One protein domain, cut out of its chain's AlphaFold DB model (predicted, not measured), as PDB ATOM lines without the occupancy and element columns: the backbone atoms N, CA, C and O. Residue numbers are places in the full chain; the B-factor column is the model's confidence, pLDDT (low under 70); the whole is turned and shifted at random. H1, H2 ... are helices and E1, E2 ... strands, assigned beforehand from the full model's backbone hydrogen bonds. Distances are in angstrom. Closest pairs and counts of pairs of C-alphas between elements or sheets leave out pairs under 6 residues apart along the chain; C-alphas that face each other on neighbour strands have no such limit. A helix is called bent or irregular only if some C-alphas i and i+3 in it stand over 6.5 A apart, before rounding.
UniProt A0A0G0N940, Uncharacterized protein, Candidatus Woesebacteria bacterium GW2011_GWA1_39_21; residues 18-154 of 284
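Overview. This is residues 18 to 154 of the 284 residues of an uncharacterized protein of Candidatus Woesebacteria bacterium GW2011_GWA1_39_21 (UniProt A0A0G0N940). Three helices make a loose, open frame: the long helix H2 meets the bent helix H4 at a corner, near the first residues of both, and the last residues of H3 pack on the middle of H2; H3 reaches out to one end of the longest axis and H4 runs toward the other, with H1 beside H4's first arm. The rest, residues 110 to 154, is a run of short pieces: a tiny two-strand sheet of E1 and E2, with E1 near H4, the short helices H5, H6 and H7 between those strands along the chain, and the pair H8 and H9 at the end of the printed part. The printed part has 137 residues with nine named helices and two named strands, in the order H1 H2 H3 H4 E1 H5 H6 H7 E2 H8 H9; the sheet is E1 - E2, antiparallel, and the class is mostly helix. The whole is only just loose, close to compact, with a radius of gyration of the C-alphas of 17.4 A and spans of 53 by 37 by 30 A.

Along the chain. H1 holds residues 22 to 29 and begins with C-alpha 22 at (-0.862, 31.912, -11.605). H2, residues 34 to 55, is the longest helix, 30.8 A from first to last C-alpha, and ends with C-alpha 55 at (35.916, 34.837, -28.155). H3, residues 65 to 79, is 20.6 A long. H4, residues 84 to 103, was assigned as one helix by its hydrogen bonds but is bent, with C-alphas 93 and 96 standing 6.6 A apart. Its arms are H4a, residues 84 to 93, 14.1 A long, and H4b, residues 96 to 103, 10.0 A long, at a steep tilt of 41 degrees. E1 is residues 110 to 112, H5 115 to 118, H6 122 to 127, H7 130 to 133, and E2 136 to 138. H8, residues 139 to 145, is 10.2 A long, and H9, residues 150 to 154, ends with C-alpha 154 at (8.041, 30.384, -33.440).

Arrangement. H1 and H4a are close but not clearly touching, at a shallow tilt of 16 degrees, opposite ways; their closest C-alphas, those of Val 26 and Gln 92, are 6.5 A apart. H2 touches H4a with its residues 35 to 39 alone, about perpendicular at 77 degrees, the closest C-alphas being Lys 36 and Glu 84 at 5.6 A. H2 touches H3 with residues 43 to 50 alone, at a steep tilt of 51 degrees, opposite ways; the closest C-alphas are Arg 47 and Ile 75, 6.2 A apart. H3 and H4a are apart. The C-alphas of Gln 93 in H4a and Tyr 112 in E1 are the closest of those two, at 6.5 A. E1 and E2 are antiparallel at 149 degrees, with N 111 and O 137 within hydrogen-bond range at 2.8 A, and N 137 and O 111 at 2.8 A. H5 and H7 only just touch, with 3 pairs of C-alphas within 8 A, the closest being Ile 115 and Lys 133 at 6.6 A. H6 is close but not clearly touching to H5, with Lys 116 and Leu 125 the closest C-alphas at 7.3 A. H8 touches H9, with the C-alphas of Leu 143 and Thr 150 closest at 5.9 A. Every O i to N i+4 pair is within hydrogen-bond range in H1, H2, H3, H4a, H4b, H8 and H9; in H6 it is 1 of 2, and H5 and H7 are too short for such a pair.

Size, cuts and confidence. The two C-alphas farthest apart, those of Thr 64 and Asn 105, are 53.7 A apart. The printed part has no cut, and no link is long; H2 to H3, with 9 residues, and H4 to E1, with 6, are short, and the others are tight. The mean pLDDT of the printed part is 78.0, and it is under 70 at residues 18 to 19, 32, 54 to 58, 103 to 107 and 146 to 154.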
ATOM      1  N   ILE A  18      -2.744  22.915 -12.312       68.94
ATOM      2  CA  ILE A  18      -1.490  23.498 -11.824       68.94
ATOM      3  C   ILE A  18      -0.787  24.326 -12.902       68.94
ATOM      4  O   ILE A  18      -0.432  25.473 -12.642       68.94
ATOM      5  N   VAL A  19      -0.634  23.793 -14.119       67.75
ATOM      6  CA  VAL A  19       0.102  24.473 -15.206       67.75
ATOM      7  C   VAL A  19      -0.555  25.794 -15.610       67.75
ATOM      8  O   VAL A  19       0.107  26.664 -16.158       67.75
ATOM      9  N   LEU A  20      -1.849  25.970 -15.337       71.75
ATOM     10  CA  LEU A  20      -2.588  27.181 -15.695       71.75
ATOM     11  C   LEU A  20      -2.923  28.082 -14.499       71.75
ATOM     12  O   LEU A  20      -3.683  29.032 -14.659       71.75
ATOM     13  N   ASN A  21      -2.390  27.802 -13.306       74.19
ATOM     14  CA  ASN A  21      -2.691  28.577 -12.106       74.19
ATOM     15  C   ASN A  21      -1.556  29.545 -11.760       74.19
ATOM     16  O   ASN A  21      -0.481  29.142 -11.332       74.19
ATOM     17  N   GLU A  22      -1.821  30.840 -11.891       76.88
ATOM     18  CA  GLU A  22      -0.862  31.912 -11.605       76.88
ATOM     19  C   GLU A  22      -0.355  31.919 -10.165       76.88
ATOM     20  O   GLU A  22       0.850  32.030  -9.928       76.88
ATOM     21  N   VAL A  23      -1.258  31.719  -9.205       77.50
ATOM     22  CA  VAL A  23      -0.926  31.704  -7.777       77.50
ATOM     23  C   VAL A  23       0.092  30.605  -7.478       77.50
ATOM     24  O   VAL A  23       0.998  30.808  -6.668       77.50
ATOM     25  N   PHE A  24       0.001  29.466  -8.174       74.56
ATOM     26  CA  PHE A  24       0.956  28.373  -8.026       74.56
ATOM     27  C   PHE A  24       2.380  28.795  -8.408       74.56
ATOM     28  O   PHE A  24       3.306  28.555  -7.632       74.56
ATOM     29  N   TYR A  25       2.579  29.449  -9.555       74.81
ATOM     30  CA  TYR A  25       3.915  29.870  -9.997       74.81
ATOM     31  C   TYR A  25       4.490  30.983  -9.120       74.81
ATOM     32  O   TYR A  25       5.663  30.924  -8.749       74.81
ATOM     33  N   VAL A  26       3.667  31.962  -8.734       77.81
ATOM     34  CA  VAL A  26       4.101  33.054  -7.850       77.81
ATOM     35  C   VAL A  26       4.555  32.507  -6.496       77.81
ATOM     36  O   VAL A  26       5.638  32.863  -6.031       77.81
ATOM     37  N   TYR A  27       3.773  31.608  -5.889       75.31
ATOM     38  CA  TYR A  27       4.130  30.972  -4.619       75.31
ATOM     39  C   TYR A  27       5.368  30.074  -4.753       75.31
ATOM     40  O   TYR A  27       6.231  30.059  -3.876       75.31
ATOM     41  N   SER A  28       5.482  29.357  -5.874       71.19
ATOM     42  CA  SER A  28       6.594  28.444  -6.148       71.19
ATOM     43  C   SER A  28       7.938  29.161  -6.208       71.19
ATOM     44  O   SER A  28       8.903  28.730  -5.586       71.19
ATOM     45  N   LEU A  29       7.993  30.288  -6.917       78.44
ATOM     46  CA  LEU A  29       9.222  31.065  -7.075       78.44
ATOM     47  C   LEU A  29       9.613  31.849  -5.814       78.44
ATOM     48  O   LEU A  29      10.756  32.276  -5.696       78.44
ATOM     49  N   GLN A  30       8.687  32.045  -4.871       78.50
ATOM     50  CA  GLN A  30       8.960  32.714  -3.593       78.50
ATOM     51  C   GLN A  30       9.668  31.819  -2.563       78.50
ATOM     52  O   GLN A  30      10.098  32.325  -1.528       78.50
ATOM     53  N   ARG A  31       9.795  30.510  -2.811       73.06
ATOM     54  CA  ARG A  31      10.455  29.568  -1.891       73.06
ATOM     55  C   ARG A  31      11.957  29.427  -2.180       73.06
ATOM     56  O   ARG A  31      12.413  29.707  -3.278       73.06
ATOM     57  N   ASN A  32      12.713  28.958  -1.181       66.62
ATOM     58  CA  ASN A  32      14.065  28.384  -1.307       66.62
ATOM     59  C   ASN A  32      15.098  29.184  -2.128       66.62
ATOM     60  O   ASN A  32      15.748  28.622  -3.011       66.62
ATOM     61  N   ASP A  33      15.285  30.477  -1.839       79.50
ATOM     62  CA  ASP A  33      16.270  31.326  -2.532       79.50
ATOM     63  C   ASP A  33      16.161  31.260  -4.075       79.50
ATOM     64  O   ASP A  33      17.137  31.514  -4.785       79.50
ATOM     65  N   THR A  34      14.996  30.894  -4.635       79.19
ATOM     66  CA  THR A  34      14.859  30.628  -6.074       79.19
ATOM     67  C   THR A  34      15.198  31.864  -6.898       79.19
ATOM     68  O   THR A  34      15.967  31.754  -7.849       79.19
ATOM     69  N   TYR A  35      14.722  33.053  -6.514       84.44
ATOM     70  CA  TYR A  35      15.078  34.294  -7.213       84.44
ATOM     71  C   TYR A  35      16.578  34.599  -7.149       84.44
ATOM     72  O   TYR A  35      17.167  34.974  -8.161       84.44
ATOM     73  N   LYS A  36      17.222  34.371  -6.003       85.38
ATOM     74  CA  LYS A  36      18.670  34.536  -5.835       85.38
ATOM     75  C   LYS A  36      19.463  33.567  -6.718       85.38
ATOM     76  O   LYS A  36      20.400  33.974  -7.404       85.38
ATOM     77  N   ASN A  37      19.061  32.298  -6.760       81.56
ATOM     78  CA  ASN A  37      19.698  31.279  -7.596       81.56
ATOM     79  C   ASN A  37      19.477  31.549  -9.093       81.56
ATOM     80  O   ASN A  37      20.422  31.451  -9.875       81.56
ATOM     81  N   LEU A  38      18.266  31.953  -9.490       82.56
ATOM     82  CA  LEU A  38      17.959  32.364 -10.863       82.56
ATOM     83  C   LEU A  38      18.773  33.585 -11.277       82.56
ATOM     84  O   LEU A  38      19.320  33.599 -12.371       82.56
ATOM     85  N   THR A  39      18.908  34.572 -10.393       87.25
ATOM     86  CA  THR A  39      19.747  35.752 -10.632       87.25
ATOM     87  C   THR A  39      21.178  35.335 -10.946       87.25
ATOM     88  O   THR A  39      21.720  35.740 -11.970       87.25
ATOM     89  N   LYS A  40      21.767  34.460 -10.121       85.50
ATOM     90  CA  LYS A  40      23.120  33.940 -10.353       85.50
ATOM     91  C   LYS A  40      23.232  33.214 -11.699       85.50
ATOM     92  O   LYS A  40      24.158  33.487 -12.450       85.50
ATOM     93  N   ALA A  41      22.289  32.327 -12.015       81.12
ATOM     94  CA  ALA A  41      22.330  31.540 -13.247       81.12
ATOM     95  C   ALA A  41      22.127  32.384 -14.514       81.12
ATOM     96  O   ALA A  41      22.812  32.176 -15.508       81.12
ATOM     97  N   VAL A  42      21.210  33.355 -14.482       83.25
ATOM     98  CA  VAL A  42      20.987  34.277 -15.607       83.25
ATOM     99  C   VAL A  42      22.205  35.175 -15.806       83.25
ATOM    100  O   VAL A  42      22.615  35.400 -16.943       83.25
ATOM    101  N   LYS A  43      22.811  35.654 -14.715       86.31
ATOM    102  CA  LYS A  43      24.028  36.464 -14.771       86.31
ATOM    103  C   LYS A  43      25.211  35.680 -15.345       86.31
ATOM    104  O   LYS A  43      25.908  36.204 -16.207       86.31
ATOM    105  N   GLU A  44      25.385  34.419 -14.944       83.62
ATOM    106  CA  GLU A  44      26.425  33.546 -15.505       83.62
ATOM    107  C   GLU A  44      26.182  33.263 -16.994       83.62
ATOM    108  O   GLU A  44      27.086  33.436 -17.802       83.62
ATOM    109  N   ALA A  45      24.948  32.941 -17.395       79.44
ATOM    110  CA  ALA A  45      24.616  32.713 -18.804       79.44
ATOM    111  C   ALA A  45      24.836  33.968 -19.674       79.44
ATOM    112  O   ALA A  45      25.291  33.878 -20.820       79.44
ATOM    113  N   ALA A  46      24.530  35.155 -19.138       83.25
ATOM    114  CA  ALA A  46      24.816  36.425 -19.801       83.25
ATOM    115  C   ALA A  46      26.328  36.653 -19.933       83.25
ATOM    116  O   ALA A  46      26.798  37.009 -21.013       83.25
ATOM    117  N   ARG A  47      27.093  36.380 -18.870       84.19
ATOM    118  CA  ARG A  47      28.558  36.442 -18.871       84.19
ATOM    119  C   ARG A  47      29.165  35.499 -19.904       84.19
ATOM    120  O   ARG A  47      29.951  35.958 -20.722       84.19
ATOM    121  N   GLU A  48      28.767  34.231 -19.931       82.56
ATOM    122  CA  GLU A  48      29.227  33.263 -20.935       82.56
ATOM    123  C   GLU A  48      28.910  33.727 -22.359       82.56
ATOM    124  O   GLU A  48      29.753  33.627 -23.245       82.56
ATOM    125  N   THR A  49      27.716  34.280 -22.590       80.81
ATOM    126  CA  THR A  49      27.325  34.798 -23.911       80.81
ATOM    127  C   THR A  49      28.210  35.971 -24.338       80.81
ATOM    128  O   THR A  49      28.675  35.994 -25.476       80.81
ATOM    129  N   LEU A  50      28.470  36.919 -23.434       81.56
ATOM    130  CA  LEU A  50      29.325  38.078 -23.700       81.56
ATOM    131  C   LEU A  50      30.786  37.658 -23.914       81.56
ATOM    132  O   LEU A  50      31.405  38.094 -24.880       81.56
ATOM    133  N   ILE A  51      31.312  36.747 -23.090       81.00
ATOM    134  CA  ILE A  51      32.648  36.164 -23.280       81.00
ATOM    135  C   ILE A  51      32.726  35.450 -24.629       81.00
ATOM    136  O   ILE A  51      33.694  35.628 -25.357       81.00
ATOM    137  N   ASN A  52      31.702  34.686 -25.012       76.94
ATOM    138  CA  ASN A  52      31.681  33.987 -26.295       76.94
ATOM    139  C   ASN A  52      31.628  34.938 -27.496       76.94
ATOM    140  O   ASN A  52      32.210  34.629 -28.533       76.94
ATOM    141  N   GLN A  53      30.980  36.097 -27.369       73.12
ATOM    142  CA  GLN A  53      31.020  37.144 -28.393       73.12
ATOM    143  C   GLN A  53      32.415  37.770 -28.512       73.12
ATOM    144  O   GLN A  53      32.866  38.022 -29.625       73.12
ATOM    145  N   VAL A  54      33.126  37.942 -27.395       69.44
ATOM    146  CA  VAL A  54      34.532  38.380 -27.390       69.44
ATOM    147  C   VAL A  54      35.467  37.281 -27.935       69.44
ATOM    148  O   VAL A  54      36.405  37.575 -28.678       69.44
ATOM    149  N   ASN A  55      35.163  36.004 -27.674       61.41
ATOM    150  CA  ASN A  55      35.916  34.837 -28.155       61.41
ATOM    151  C   ASN A  55      35.858  34.615 -29.665       61.41
ATOM    152  O   ASN A  55      36.729  33.944 -30.214       61.41
ATOM    153  N   GLN A  56      34.851  35.161 -30.347       57.91
ATOM    154  CA  GLN A  56      34.814  35.145 -31.811       57.91
ATOM    155  C   GLN A  56      35.933  36.008 -32.425       57.91
ATOM    156  O   GLN A  56      36.235  35.838 -33.605       57.91
ATOM    157  N   SER A  57      36.572  36.878 -31.628       55.53
ATOM    158  CA  SER A  57      37.748  37.670 -32.008       55.53
ATOM    159  C   SER A  57      39.073  37.158 -31.419       55.53
ATOM    160  O   SER A  57      40.047  37.104 -32.164       55.53
ATOM    161  N   GLU A  58      39.132  36.734 -30.146       58.84
ATOM    162  CA  GLU A  58      40.347  36.197 -29.492       58.84
ATOM    163  C   GLU A  58      39.994  35.241 -28.335       58.84
ATOM    164  O   GLU A  58      39.090  35.515 -27.560       58.84
ATOM    165  N   ASP A  59      40.719  34.130 -28.171       74.44
ATOM    166  CA  ASP A  59      40.489  33.143 -27.102       74.44
ATOM    167  C   ASP A  59      40.714  33.757 -25.699       74.44
ATOM    168  O   ASP A  59      41.852  34.014 -25.306       74.44
ATOM    169  N   TYR A  60      39.642  33.963 -24.925       72.12
ATOM    170  CA  TYR A  60      39.615  34.593 -23.593       72.12
ATOM    171  C   TYR A  60      40.612  33.969 -22.617       72.12
ATOM    172  O   TYR A  60      41.138  34.638 -21.728       72.12
ATOM    173  N   SER A  61      40.903  32.675 -22.779       74.62
ATOM    174  CA  SER A  61      41.885  31.973 -21.950       74.62
ATOM    175  C   SER A  61      43.328  32.435 -22.195       74.62
ATOM    176  O   SER A  61      44.167  32.296 -21.302       74.62
ATOM    177  N   LYS A  62      43.600  33.024 -23.368       79.19
ATOM    178  CA  LYS A  62      44.905  33.535 -23.813       79.19
ATOM    179  C   LYS A  62      45.106  35.025 -23.541       79.19
ATOM    180  O   LYS A  62      46.227  35.504 -23.686       79.19
ATOM    181  N   LEU A  63      44.059  35.734 -23.120       79.25
ATOM    182  CA  LEU A  63      44.148  37.135 -22.720       79.25
ATOM    183  C   LEU A  63      44.977  37.302 -21.441       79.25
ATOM    184  O   LEU A  63      44.986  36.451 -20.538       79.25
ATOM    185  N   THR A  64      45.652  38.442 -21.331       84.81
ATOM    186  CA  THR A  64      46.373  38.822 -20.116       84.81
ATOM    187  C   THR A  64      45.409  38.980 -18.934       84.81
ATOM    188  O   THR A  64      44.191  39.105 -19.073       84.81
ATOM    189  N   VAL A  65      45.945  38.968 -17.710       83.62
ATOM    190  CA  VAL A  65      45.133  39.202 -16.502       83.62
ATOM    191  C   VAL A  65      44.457  40.582 -16.543       83.62
ATOM    192  O   VAL A  65      43.305  40.693 -16.132       83.62
ATOM    193  N   GLY A  66      45.130  41.605 -17.085       83.88
ATOM    194  CA  GLY A  66      44.578  42.958 -17.207       83.88
ATOM    195  C   GLY A  66      43.410  43.050 -18.193       83.88
ATOM    196  O   GLY A  66      42.378  43.628 -17.863       83.88
ATOM    197  N   GLU A  67      43.528  42.423 -19.364       81.19
ATOM    198  CA  GLU A  67      42.458  42.391 -20.374       81.19
ATOM    199  C   GLU A  67      41.223  41.639 -19.867       81.19
ATOM    200  O   GLU A  67      40.099  42.121 -20.002       81.19
ATOM    201  N   ARG A  68      41.424  40.502 -19.185       81.88
ATOM    202  CA  ARG A  68      40.321  39.762 -18.554       81.88
ATOM    203  C   ARG A  68      39.610  40.584 -17.487       81.88
ATOM    204  O   ARG A  68      38.388  40.611 -17.470       81.88
ATOM    205  N   GLN A  69      40.348  41.309 -16.645       84.56
ATOM    206  CA  GLN A  69      39.744  42.195 -15.644       84.56
ATOM    207  C   GLN A  69      38.933  43.335 -16.271       84.56
ATOM    208  O   GLN A  69      37.881  43.700 -15.740       84.56
ATOM    209  N   GLN A  70      39.385  43.890 -17.399       81.31
ATOM    210  CA  GLN A  70      38.631  44.910 -18.130       81.31
ATOM    211  C   GLN A  70      37.343  44.342 -18.731       81.31
ATOM    212  O   GLN A  70      36.285  44.951 -18.566       81.31
ATOM    213  N   ILE A  71      37.407  43.166 -19.359       80.69
ATOM    214  CA  ILE A  71      36.227  42.482 -19.906       80.69
ATOM    215  C   ILE A  71      35.255  42.105 -18.786       80.69
ATOM    216  O   ILE A  71      34.071  42.408 -18.889       80.69
ATOM    217  N   ASP A  72      35.737  41.522 -17.687       83.31
ATOM    218  CA  ASP A  72      34.906  41.174 -16.531       83.31
ATOM    219  C   ASP A  72      34.229  42.417 -15.932       83.31
ATOM    220  O   ASP A  72      33.045  42.373 -15.603       83.31
ATOM    221  N   SER A  73      34.929  43.554 -15.864       82.81
ATOM    222  CA  SER A  73      34.342  44.822 -15.404       82.81
ATOM    223  C   SER A  73      33.267  45.346 -16.364       82.81
ATOM    224  O   SER A  73      32.230  45.849 -15.928       82.81
ATOM    225  N   GLN A  74      33.477  45.218 -17.676       78.75
ATOM    226  CA  GLN A  74      32.470  45.583 -18.676       78.75
ATOM    227  C   GLN A  74      31.247  44.662 -18.607       78.75
ATOM    228  O   GLN A  74      30.118  45.147 -18.621       78.75
ATOM    229  N   ILE A  75      31.454  43.352 -18.473       82.50
ATOM    230  CA  ILE A  75      30.380  42.370 -18.293       82.50
ATOM    231  C   ILE A  75      29.595  42.663 -17.017       82.50
ATOM    232  O   ILE A  75      28.365  42.630 -17.037       82.50
ATOM    233  N   GLU A  76      30.269  42.980 -15.914       83.56
ATOM    234  CA  GLU A  76      29.608  43.340 -14.662       83.56
ATOM    235  C   GLU A  76      28.755  44.602 -14.839       83.56
ATOM    236  O   GLU A  76      27.594  44.614 -14.435       83.56
ATOM    237  N   ASN A  77      29.253  45.618 -15.548       80.12
ATOM    238  CA  ASN A  77      28.456  46.800 -15.888       80.12
ATOM    239  C   ASN A  77      27.217  46.434 -16.720       80.12
ATOM    240  O   ASN A  77      26.113  46.881 -16.397       80.12
ATOM    241  N   TYR A  78      27.368  45.579 -17.737       76.50
ATOM    242  CA  TYR A  78      26.258  45.126 -18.582       76.50
ATOM    243  C   TYR A  78      25.291  44.180 -17.878       76.50
ATOM    244  O   TYR A  78      24.166  44.047 -18.335       76.50
ATOM    245  N   THR A  79      25.681  43.524 -16.787       84.31
ATOM    246  CA  THR A  79      24.840  42.539 -16.087       84.31
ATOM    247  C   THR A  79      24.407  42.985 -14.692       84.31
ATOM    248  O   THR A  79      23.623  42.293 -14.049       84.31
ATOM    249  N   SER A  80      24.846  44.158 -14.232       83.50
ATOM    250  CA  SER A  80      24.507  44.752 -12.927       83.50
ATOM    251  C   SER A  80      22.997  44.881 -12.685       83.50
ATOM    252  O   SER A  80      22.513  44.716 -11.562       83.50
ATOM    253  N   PHE A  81      22.227  45.104 -13.752       84.81
ATOM    254  CA  PHE A  81      20.769  45.171 -13.702       84.81
ATOM    255  C   PHE A  81      20.109  43.802 -13.455       84.81
ATOM    256  O   PHE A  81      18.943  43.742 -13.059       84.81
ATOM    257  N   ILE A  82      20.828  42.694 -13.666       88.38
ATOM    258  CA  ILE A  82      20.380  41.326 -13.379       88.38
ATOM    259  C   ILE A  82      20.579  41.073 -11.883       88.38
ATOM    260  O   ILE A  82      21.526  40.422 -11.445       88.38
ATOM    261  N   ASN A  83      19.674  41.632 -11.085       90.12
ATOM    262  CA  ASN A  83      19.624  41.456  -9.639       90.12
ATOM    263  C   ASN A  83      18.303  40.800  -9.209       90.12
ATOM    264  O   ASN A  83      17.351  40.702  -9.987       90.12
ATOM    265  N   GLU A  84      18.240  40.365  -7.951       90.25
ATOM    266  CA  GLU A  84      17.095  39.614  -7.430       90.25
ATOM    267  C   GLU A  84      15.774  40.385  -7.538       90.25
ATOM    268  O   GLU A  84      14.751  39.809  -7.913       90.25
ATOM    269  N   ALA A  85      15.792  41.694  -7.268       90.25
ATOM    270  CA  ALA A  85      14.603  42.536  -7.343       90.25
ATOM    271  C   ALA A  85      14.067  42.632  -8.780       90.25
ATOM    272  O   ALA A  85      12.867  42.449  -8.999       90.25
ATOM    273  N   ASN A  86      14.951  42.839  -9.758       89.62
ATOM    274  CA  ASN A  86      14.584  42.941 -11.169       89.62
ATOM    275  C   ASN A  86      14.135  41.593 -11.745       89.62
ATOM    276  O   ASN A  86      13.124  41.539 -12.444       89.62
ATOM    277  N   VAL A  87      14.806  40.487 -11.399       88.31
ATOM    278  CA  VAL A  87      14.394  39.128 -11.801       88.31
ATOM    279  C   VAL A  87      13.024  38.781 -11.218       88.31
ATOM    280  O   VAL A  87      12.163  38.250 -11.923       88.31
ATOM    281  N   LYS A  88      12.786  39.118  -9.948       89.69
ATOM    282  CA  LYS A  88      11.486  38.927  -9.303       89.69
ATOM    283  C   LYS A  88      10.398  39.763  -9.968       89.69
ATOM    284  O   LYS A  88       9.346  39.216 -10.295       89.69
ATOM    285  N   ASN A  89      10.649  41.053 -10.198       88.56
ATOM    286  CA  ASN A  89       9.711  41.943 -10.879       88.56
ATOM    287  C   ASN A  89       9.375  41.417 -12.282       88.56
ATOM    288  O   ASN A  89       8.199  41.258 -12.606       88.56
ATOM    289  N   PHE A  90      10.394  41.049 -13.063       88.25
ATOM    290  CA  PHE A  90      10.228  40.456 -14.385       88.25
ATOM    291  C   PHE A  90       9.336  39.214 -14.329       88.25
ATOM    292  O   PHE A  90       8.321  39.156 -15.016       88.25
ATOM    293  N   LEU A  91       9.662  38.225 -13.493       86.88
ATOM    294  CA  LEU A  91       8.905  36.974 -13.446       86.88
ATOM    295  C   LEU A  91       7.465  37.194 -12.975       86.88
ATOM    296  O   LEU A  91       6.541  36.702 -13.616       86.88
ATOM    297  N   GLN A  92       7.247  37.973 -11.914       87.00
ATOM    298  CA  GLN A  92       5.902  38.217 -11.385       87.00
ATOM    299  C   GLN A  92       4.992  38.934 -12.390       87.00
ATOM    300  O   GLN A  92       3.833  38.557 -12.526       87.00
ATOM    301  N   GLN A  93       5.517  39.910 -13.132       87.25
ATOM    302  CA  GLN A  93       4.747  40.644 -14.143       87.25
ATOM    303  C   GLN A  93       4.498  39.820 -15.416       87.25
ATOM    304  O   GLN A  93       3.527  40.052 -16.135       87.25
ATOM    305  N   ASN A  94       5.360  38.842 -15.709       86.50
ATOM    306  CA  ASN A  94       5.265  38.042 -16.930       86.50
ATOM    307  C   ASN A  94       4.530  36.712 -16.762       86.50
ATOM    308  O   ASN A  94       4.007  36.204 -17.752       86.50
ATOM    309  N   ILE A  95       4.444  36.148 -15.552       86.19
ATOM    310  CA  ILE A  95       3.731  34.882 -15.311       86.19
ATOM    311  C   ILE A  95       2.277  34.983 -15.767       86.19
ATOM    312  O   ILE A  95       1.840  34.141 -16.549       86.19
ATOM    313  N   GLY A  96       1.548  36.023 -15.357       82.75
ATOM    314  CA  GLY A  96       0.157  36.220 -15.772       82.75
ATOM    315  C   GLY A  96       0.004  36.307 -17.296       82.75
ATOM    316  O   GLY A  96      -0.899  35.691 -17.869       82.75
ATOM    317  N   SER A  97       0.926  36.988 -17.982       82.88
ATOM    318  CA  SER A  97       0.950  37.092 -19.450       82.88
ATOM    319  C   SER A  97       1.250  35.755 -20.135       82.88
ATOM    320  O   SER A  97       0.556  35.393 -21.086       82.88
ATOM    321  N   ILE A  98       2.222  34.989 -19.628       83.56
ATOM    322  CA  ILE A  98       2.566  33.649 -20.127       83.56
ATOM    323  C   ILE A  98       1.383  32.700 -19.936       83.56
ATOM    324  O   ILE A  98       0.969  32.031 -20.878       83.56
ATOM    325  N   LEU A  99       0.792  32.665 -18.743       80.12
ATOM    326  CA  LEU A  99      -0.344  31.796 -18.444       80.12
ATOM    327  C   LEU A  99      -1.591  32.194 -19.224       80.12
ATOM    328  O   LEU A  99      -2.300  31.325 -19.723       80.12
ATOM    329  N   SER A 100      -1.825  33.494 -19.407       79.50
ATOM    330  CA  SER A 100      -2.881  33.987 -20.291       79.50
ATOM    331  C   SER A 100      -2.665  33.515 -21.725       79.50
ATOM    332  O   SER A 100      -3.617  33.087 -22.368       79.50
ATOM    333  N   TYR A 101      -1.433  33.562 -22.234       80.56
ATOM    334  CA  TYR A 101      -1.096  33.066 -23.568       80.56
ATOM    335  C   TYR A 101      -1.262  31.542 -23.693       80.56
ATOM    336  O   TYR A 101      -1.701  31.047 -24.726       80.56
ATOM    337  N   LEU A 102      -0.963  30.785 -22.632       73.00
ATOM    338  CA  LEU A 102      -1.186  29.337 -22.589       73.00
ATOM    339  C   LEU A 102      -2.671  28.966 -22.458       73.00
ATOM    340  O   LEU A 102      -3.077  27.921 -22.966       73.00
ATOM    341  N   GLY A 103      -3.447  29.777 -21.730       67.19
ATOM    342  CA  GLY A 103      -4.822  29.512 -21.297       67.19
ATOM    343  C   GLY A 103      -5.917  30.098 -22.189       67.19
ATOM    344  O   GLY A 103      -7.031  29.583 -22.208       67.19
ATOM    345  N   SER A 104      -5.618  31.155 -22.936       61.38
ATOM    346  CA  SER A 104      -6.556  31.829 -23.833       61.38
ATOM    347  C   SER A 104      -5.950  31.914 -25.227       61.38
ATOM    348  O   SER A 104      -4.738  32.042 -25.354       61.38
ATOM    349  N   ASN A 105      -6.780  31.864 -26.273       55.84
ATOM    350  CA  ASN A 105      -6.394  32.034 -27.684       55.84
ATOM    351  C   ASN A 105      -5.826  33.447 -27.991       55.84
ATOM    352  O   ASN A 105      -6.134  34.031 -29.028       55.84
ATOM    353  N   LYS A 106      -5.039  34.056 -27.094       62.19
ATOM    354  CA  LYS A 106      -4.274  35.262 -27.394       62.19
ATOM    355  C   LYS A 106      -3.304  34.925 -28.519       62.19
ATOM    356  O   LYS A 106      -2.503  34.001 -28.414       62.19
ATOM    357  N   ASN A 107      -3.384  35.700 -29.594       64.44
ATOM    358  CA  ASN A 107      -2.582  35.479 -30.796       64.44
ATOM    359  C   ASN A 107      -1.087  35.769 -30.577       64.44
ATOM    360  O   ASN A 107      -0.270  35.402 -31.421       64.44
ATOM    361  N   GLU A 108      -0.723  36.427 -29.469       78.94
ATOM    362  CA  GLU A 108       0.635  36.901 -29.232       78.94
ATOM    363  C   GLU A 108       1.018  36.897 -27.746       78.94
ATOM    364  O   GLU A 108       0.227  37.271 -26.877       78.94
ATOM    365  N   LEU A 109       2.252  36.462 -27.473       84.19
ATOM    366  CA  LEU A 109       2.888  36.523 -26.161       84.19
ATOM    367  C   LEU A 109       3.652  37.844 -26.051       84.19
ATOM    368  O   LEU A 109       4.614  38.065 -26.790       84.19
ATOM    369  N   ILE A 110       3.224  38.699 -25.127       87.19
ATOM    370  CA  ILE A 110       3.852  39.991 -24.845       87.19
ATOM    371  C   ILE A 110       4.551  39.888 -23.494       87.19
ATOM    372  O   ILE A 110       3.921  39.543 -22.492       87.19
ATOM    373  N   PHE A 111       5.844  40.190 -23.482       86.94
ATOM    374  CA  PHE A 111       6.639  40.284 -22.272       86.94
ATOM    375  C   PHE A 111       6.692  41.721 -21.764       86.94
ATOM    376  O   PHE A 111       6.899  42.655 -22.537       86.94
ATOM    377  N   TYR A 112       6.557  41.887 -20.457       86.62
ATOM    378  CA  TYR A 112       6.892  43.106 -19.746       86.62
ATOM    379  C   TYR A 112       8.397  43.139 -19.451       86.62
ATOM    380  O   TYR A 112       8.934  42.240 -18.804       86.62
ATOM    381  N   LEU A 113       9.087  44.166 -19.934       85.00
ATOM    382  CA  LEU A 113      10.528  44.342 -19.821       85.00
ATOM    383  C   LEU A 113      10.850  45.825 -19.562       85.00
ATOM    384  O   LEU A 113      11.205  46.549 -20.495       85.00
ATOM    385  N   PRO A 114      10.702  46.322 -18.322       79.81
ATOM    386  CA  PRO A 114      10.868  47.734 -17.991       79.81
ATOM    387  C   PRO A 114      12.349  48.082 -17.824       79.81
ATOM    388  O   PRO A 114      12.807  48.484 -16.762       79.81
ATOM    389  N   ILE A 115      13.115  47.926 -18.902       79.00
ATOM    390  CA  ILE A 115      14.566  48.148 -18.924       79.00
ATOM    391  C   ILE A 115      14.945  49.535 -18.370       79.00
ATOM    392  O   ILE A 115      15.972  49.683 -17.711       79.00
ATOM    393  N   LYS A 116      14.102  50.546 -18.613       78.44
ATOM    394  CA  LYS A 116      14.287  51.919 -18.117       78.44
ATOM    395  C   LYS A 116      14.262  52.016 -16.589       78.44
ATOM    396  O   LYS A 116      14.971  52.843 -16.031       78.44
ATOM    397  N   ASP A 117      13.513  51.138 -15.930       82.00
ATOM    398  CA  ASP A 117      13.343  51.137 -14.475       82.00
ATOM    399  C   ASP A 117      14.388  50.250 -13.776       82.00
ATOM    400  O   ASP A 117      14.452  50.196 -12.550       82.00
ATOM    401  N   TRP A 118      15.229  49.548 -14.542       83.31
ATOM    402  CA  TRP A 118      16.220  48.600 -14.025       83.31
ATOM    403  C   TRP A 118      17.579  49.224 -13.689       83.31
ATOM    404  O   TRP A 118      18.526  48.494 -13.395       83.31
ATOM    405  N   GLY A 119      17.672  50.557 -13.688       77.00
ATOM    406  CA  GLY A 119      18.865  51.284 -13.243       77.00
ATOM    407  C   GLY A 119      20.040  51.231 -14.221       77.00
ATOM    408  O   GLY A 119      21.188  51.357 -13.803       77.00
ATOM    409  N   LEU A 120      19.775  51.027 -15.514       78.44
ATOM    410  CA  LEU A 120      20.801  51.133 -16.552       78.44
ATOM    411  C   LEU A 120      21.270  52.580 -16.728       78.44
ATOM    412  O   LEU A 120      20.482  53.517 -16.614       78.44
ATOM    413  N   SER A 121      22.548  52.759 -17.071       78.81
ATOM    414  CA  SER A 121      23.085  54.077 -17.413       78.81
ATOM    415  C   SER A 121      22.437  54.627 -18.690       78.81
ATOM    416  O   SER A 121      22.032  53.866 -19.576       78.81
ATOM    417  N   GLU A 122      22.380  55.954 -18.826       81.19
ATOM    418  CA  GLU A 122      21.848  56.602 -20.037       81.19
ATOM    419  C   GLU A 122      22.603  56.178 -21.302       81.19
ATOM    420  O   GLU A 122      21.999  55.960 -22.354       81.19
ATOM    421  N   GLN A 123      23.919  55.979 -21.181       79.19
ATOM    422  CA  GLN A 123      24.757  55.487 -22.267       79.19
ATOM    423  C   GLN A 123      24.306  54.093 -22.723       79.19
ATOM    424  O   GLN A 123      24.081  53.893 -23.917       79.19
ATOM    425  N   THR A 124      24.080  53.158 -21.796       76.06
ATOM    426  CA  THR A 124      23.581  51.817 -22.132       76.06
ATOM    427  C   THR A 124      22.165  51.883 -22.704       76.06
ATOM    428  O   THR A 124      21.888  51.254 -23.721       76.06
ATOM    429  N   LEU A 125      21.273  52.695 -22.125       79.81
ATOM    430  CA  LEU A 125      19.902  52.871 -22.625       79.81
ATOM    431  C   LEU A 125      19.859  53.408 -24.062       79.81
ATOM    432  O   LEU A 125      18.990  53.001 -24.836       79.81
ATOM    433  N   SER A 126      20.789  54.290 -24.439       81.44
ATOM    434  CA  SER A 126      20.861  54.852 -25.795       81.44
ATOM    435  C   SER A 126      21.194  53.805 -26.867       81.44
ATOM    436  O   SER A 126      20.706  53.909 -27.991       81.44
ATOM    437  N   GLN A 127      21.950  52.766 -26.499       78.50
ATOM    438  CA  GLN A 127      22.394  51.687 -27.388       78.50
ATOM    439  C   GLN A 127      21.368  50.554 -27.532       78.50
ATOM    440  O   GLN A 127      21.495  49.703 -28.412       78.50
ATOM    441  N   ILE A 128      20.346  50.525 -26.676       77.69
ATOM    442  CA  ILE A 128      19.316  49.489 -26.713       77.69
ATOM    443  C   ILE A 128      18.377  49.728 -27.908       77.69
ATOM    444  O   ILE A 128      17.989  50.869 -28.169       77.69
ATOM    445  N   PRO A 129      17.965  48.673 -28.633       78.31
ATOM    446  CA  PRO A 129      16.970  48.793 -29.692       78.31
ATOM    447  C   PRO A 129      15.645  49.396 -29.212       78.31
ATOM    448  O   PRO A 129      15.142  49.044 -28.143       78.31
ATOM    449  N   ASP A 130      15.020  50.241 -30.034       80.12
ATOM    450  CA  ASP A 130      13.794  50.961 -29.651       80.12
ATOM    451  C   ASP A 130      12.634  50.035 -29.265       80.12
ATOM    452  O   ASP A 130      11.866  50.347 -28.355       80.12
ATOM    453  N   TYR A 131      12.555  48.848 -29.875       75.75
ATOM    454  CA  TYR A 131      11.525  47.857 -29.555       75.75
ATOM    455  C   TYR A 131      11.623  47.306 -28.118       75.75
ATOM    456  O   TYR A 131      10.637  46.787 -27.607       75.75
ATOM    457  N   LEU A 132      12.776  47.442 -27.449       77.19
ATOM    458  CA  LEU A 132      12.973  47.057 -26.045       77.19
ATOM    459  C   LEU A 132      12.754  48.227 -25.065       77.19
ATOM    460  O   LEU A 132      12.621  48.007 -23.863       77.19
ATOM    461  N   LYS A 133      12.688  49.476 -25.552       74.88
ATOM    462  CA  LYS A 133      12.579  50.686 -24.710       74.88
ATOM    463  C   LYS A 133      11.166  50.959 -24.189       74.88
ATOM    464  O   LYS A 133      11.004  51.779 -23.281       74.88
ATOM    465  N   ASN A 134      10.149  50.323 -24.765       76.06
ATOM    466  CA  ASN A 134       8.740  50.619 -24.487       76.06
ATOM    467  C   ASN A 134       8.146  49.793 -23.337       76.06
ATOM    468  O   ASN A 134       6.953  49.893 -23.071       76.06
ATOM    469  N   GLY A 135       8.943  48.964 -22.656       79.00
ATOM    470  CA  GLY A 135       8.472  48.187 -21.507       79.00
ATOM    471  C   GLY A 135       7.604  46.980 -21.868       79.00
ATOM    472  O   GLY A 135       7.453  46.087 -21.046       79.00
ATOM    473  N   GLN A 136       7.058  46.910 -23.081       84.62
ATOM    474  CA  GLN A 136       6.300  45.772 -23.592       84.62
ATOM    475  C   GLN A 136       6.895  45.303 -24.911       84.62
ATOM    476  O   GLN A 136       7.065  46.094 -25.838       84.62
ATOM    477  N   VAL A 137       7.204  44.012 -24.992       86.12
ATOM    478  CA  VAL A 137       7.925  43.432 -26.120       86.12
ATOM    479  C   VAL A 137       7.241  42.149 -26.567       86.12
ATOM    480  O   VAL A 137       7.052  41.226 -25.778       86.12
ATOM    481  N   SER A 138       6.896  42.059 -27.851       84.75
ATOM    482  CA  SER A 138       6.387  40.813 -28.420       84.75
ATOM    483  C   SER A 138       7.487  39.750 -28.477       84.75
ATOM    484  O   SER A 138       8.566  39.974 -29.029       84.75
ATOM    485  N   ALA A 139       7.186  38.544 -27.987       82.00
ATOM    486  CA  ALA A 139       8.054  37.378 -28.127       82.00
ATOM    487  C   ALA A 139       8.379  37.079 -29.601       82.00
ATOM    488  O   ALA A 139       9.486  36.653 -29.930       82.00
ATOM    489  N   LYS A 140       7.421  37.327 -30.503       78.69
ATOM    490  CA  LYS A 140       7.592  37.139 -31.945       78.69
ATOM    491  C   LYS A 140       8.609  38.122 -32.511       78.69
ATOM    492  O   LYS A 140       9.410  37.728 -33.356       78.69
ATOM    493  N   ASP A 141       8.599  39.364 -32.045       79.50
ATOM    494  CA  ASP A 141       9.544  40.377 -32.511       79.50
ATOM    495  C   ASP A 141      10.951  40.141 -31.952       79.50
ATOM    496  O   ASP A 141      11.908  40.240 -32.714       79.50
ATOM    497  N   ILE A 142      11.084  39.683 -30.697       77.38
ATOM    498  CA  ILE A 142      12.376  39.219 -30.146       77.38
ATOM    499  C   ILE A 142      12.947  38.085 -31.001       77.38
ATOM    500  O   ILE A 142      14.121  38.107 -31.368       77.38
ATOM    501  N   LEU A 143      12.120  37.088 -31.338       74.25
ATOM    502  CA  LEU A 143      12.571  35.953 -32.137       74.25
ATOM    503  C   LEU A 143      12.989  36.382 -33.544       74.25
ATOM    504  O   LEU A 143      14.069  35.990 -33.974       74.25
ATOM    505  N   LYS A 144      12.191  37.203 -34.243       74.62
ATOM    506  CA  LYS A 144      12.515  37.699 -35.596       74.62
ATOM    507  C   LYS A 144      13.891  38.358 -35.671       74.62
ATOM    508  O   LYS A 144      14.601  38.152 -36.648       74.62
ATOM    509  N   GLN A 145      14.265  39.114 -34.641       72.88
ATOM    510  CA  GLN A 145      15.554  39.803 -34.582       72.88
ATOM    511  C   GLN A 145      16.745  38.848 -34.363       72.88
ATOM    512  O   GLN A 145      17.885  39.239 -34.585       72.88
ATOM    513  N   ARG A 146      16.506  37.589 -33.960       67.50
ATOM    514  CA  ARG A 146      17.549  36.597 -33.644       67.50
ATOM    515  C   ARG A 146      18.010  35.741 -34.839       67.50
ATOM    516  O   ARG A 146      18.918  34.936 -34.668       67.50
ATOM    517  N   GLY A 147      17.423  35.895 -36.030       62.34
ATOM    518  CA  GLY A 147      17.865  35.198 -37.251       62.34
ATOM    519  C   GLY A 147      17.268  33.795 -37.482       62.34
ATOM    520  O   GLY A 147      16.237  33.441 -36.914       62.34
ATOM    521  N   SER A 148      17.884  33.016 -38.382       52.25
ATOM    522  CA  SER A 148      17.311  31.908 -39.184       52.25
ATOM    523  C   SER A 148      16.716  30.687 -38.454       52.25
ATOM    524  O   SER A 148      15.954  29.950 -39.074       52.25
ATOM    525  N   ASP A 149      16.942  30.504 -37.148       56.50
ATOM    526  CA  ASP A 149      16.271  29.473 -36.312       56.50
ATOM    527  C   ASP A 149      14.856  29.884 -35.842       56.50
ATOM    528  O   ASP A 149      14.215  29.274 -34.975       56.50
ATOM    529  N   THR A 150      14.341  30.964 -36.418       58.28
ATOM    530  CA  THR A 150      13.081  31.612 -36.060       58.28
ATOM    531  C   THR A 150      11.869  30.732 -36.295       58.28
ATOM    532  O   THR A 150      10.972  30.717 -35.458       58.28
ATOM    533  N   THR A 151      11.822  29.968 -37.384       60.75
ATOM    534  CA  THR A 151      10.629  29.188 -37.750       60.75
ATOM    535  C   THR A 151      10.347  28.073 -36.743       60.75
ATOM    536  O   THR A 151       9.198  27.874 -36.341       60.75
ATOM    537  N   GLN A 152      11.389  27.383 -36.268       60.38
ATOM    538  CA  GLN A 152      11.248  26.315 -35.279       60.38
ATOM    539  C   GLN A 152      10.840  26.879 -33.915       60.38
ATOM    540  O   GLN A 152       9.858  26.412 -33.337       60.38
ATOM    541  N   ASN A 153      11.506  27.933 -33.441       63.66
ATOM    542  CA  ASN A 153      11.183  28.573 -32.163       63.66
ATOM    543  C   ASN A 153       9.788  29.218 -32.160       63.66
ATOM    544  O   ASN A 153       9.031  29.069 -31.199       63.66
ATOM    545  N   LEU A 154       9.390  29.848 -33.269       67.06
ATOM    546  CA  LEU A 154       8.041  30.384 -33.440       67.06
ATOM    547  C   LEU A 154       6.998  29.260 -33.418       67.06
ATOM    548  O   LEU A 154       5.953  29.403 -32.786       67.06
TER     549      LEU A 154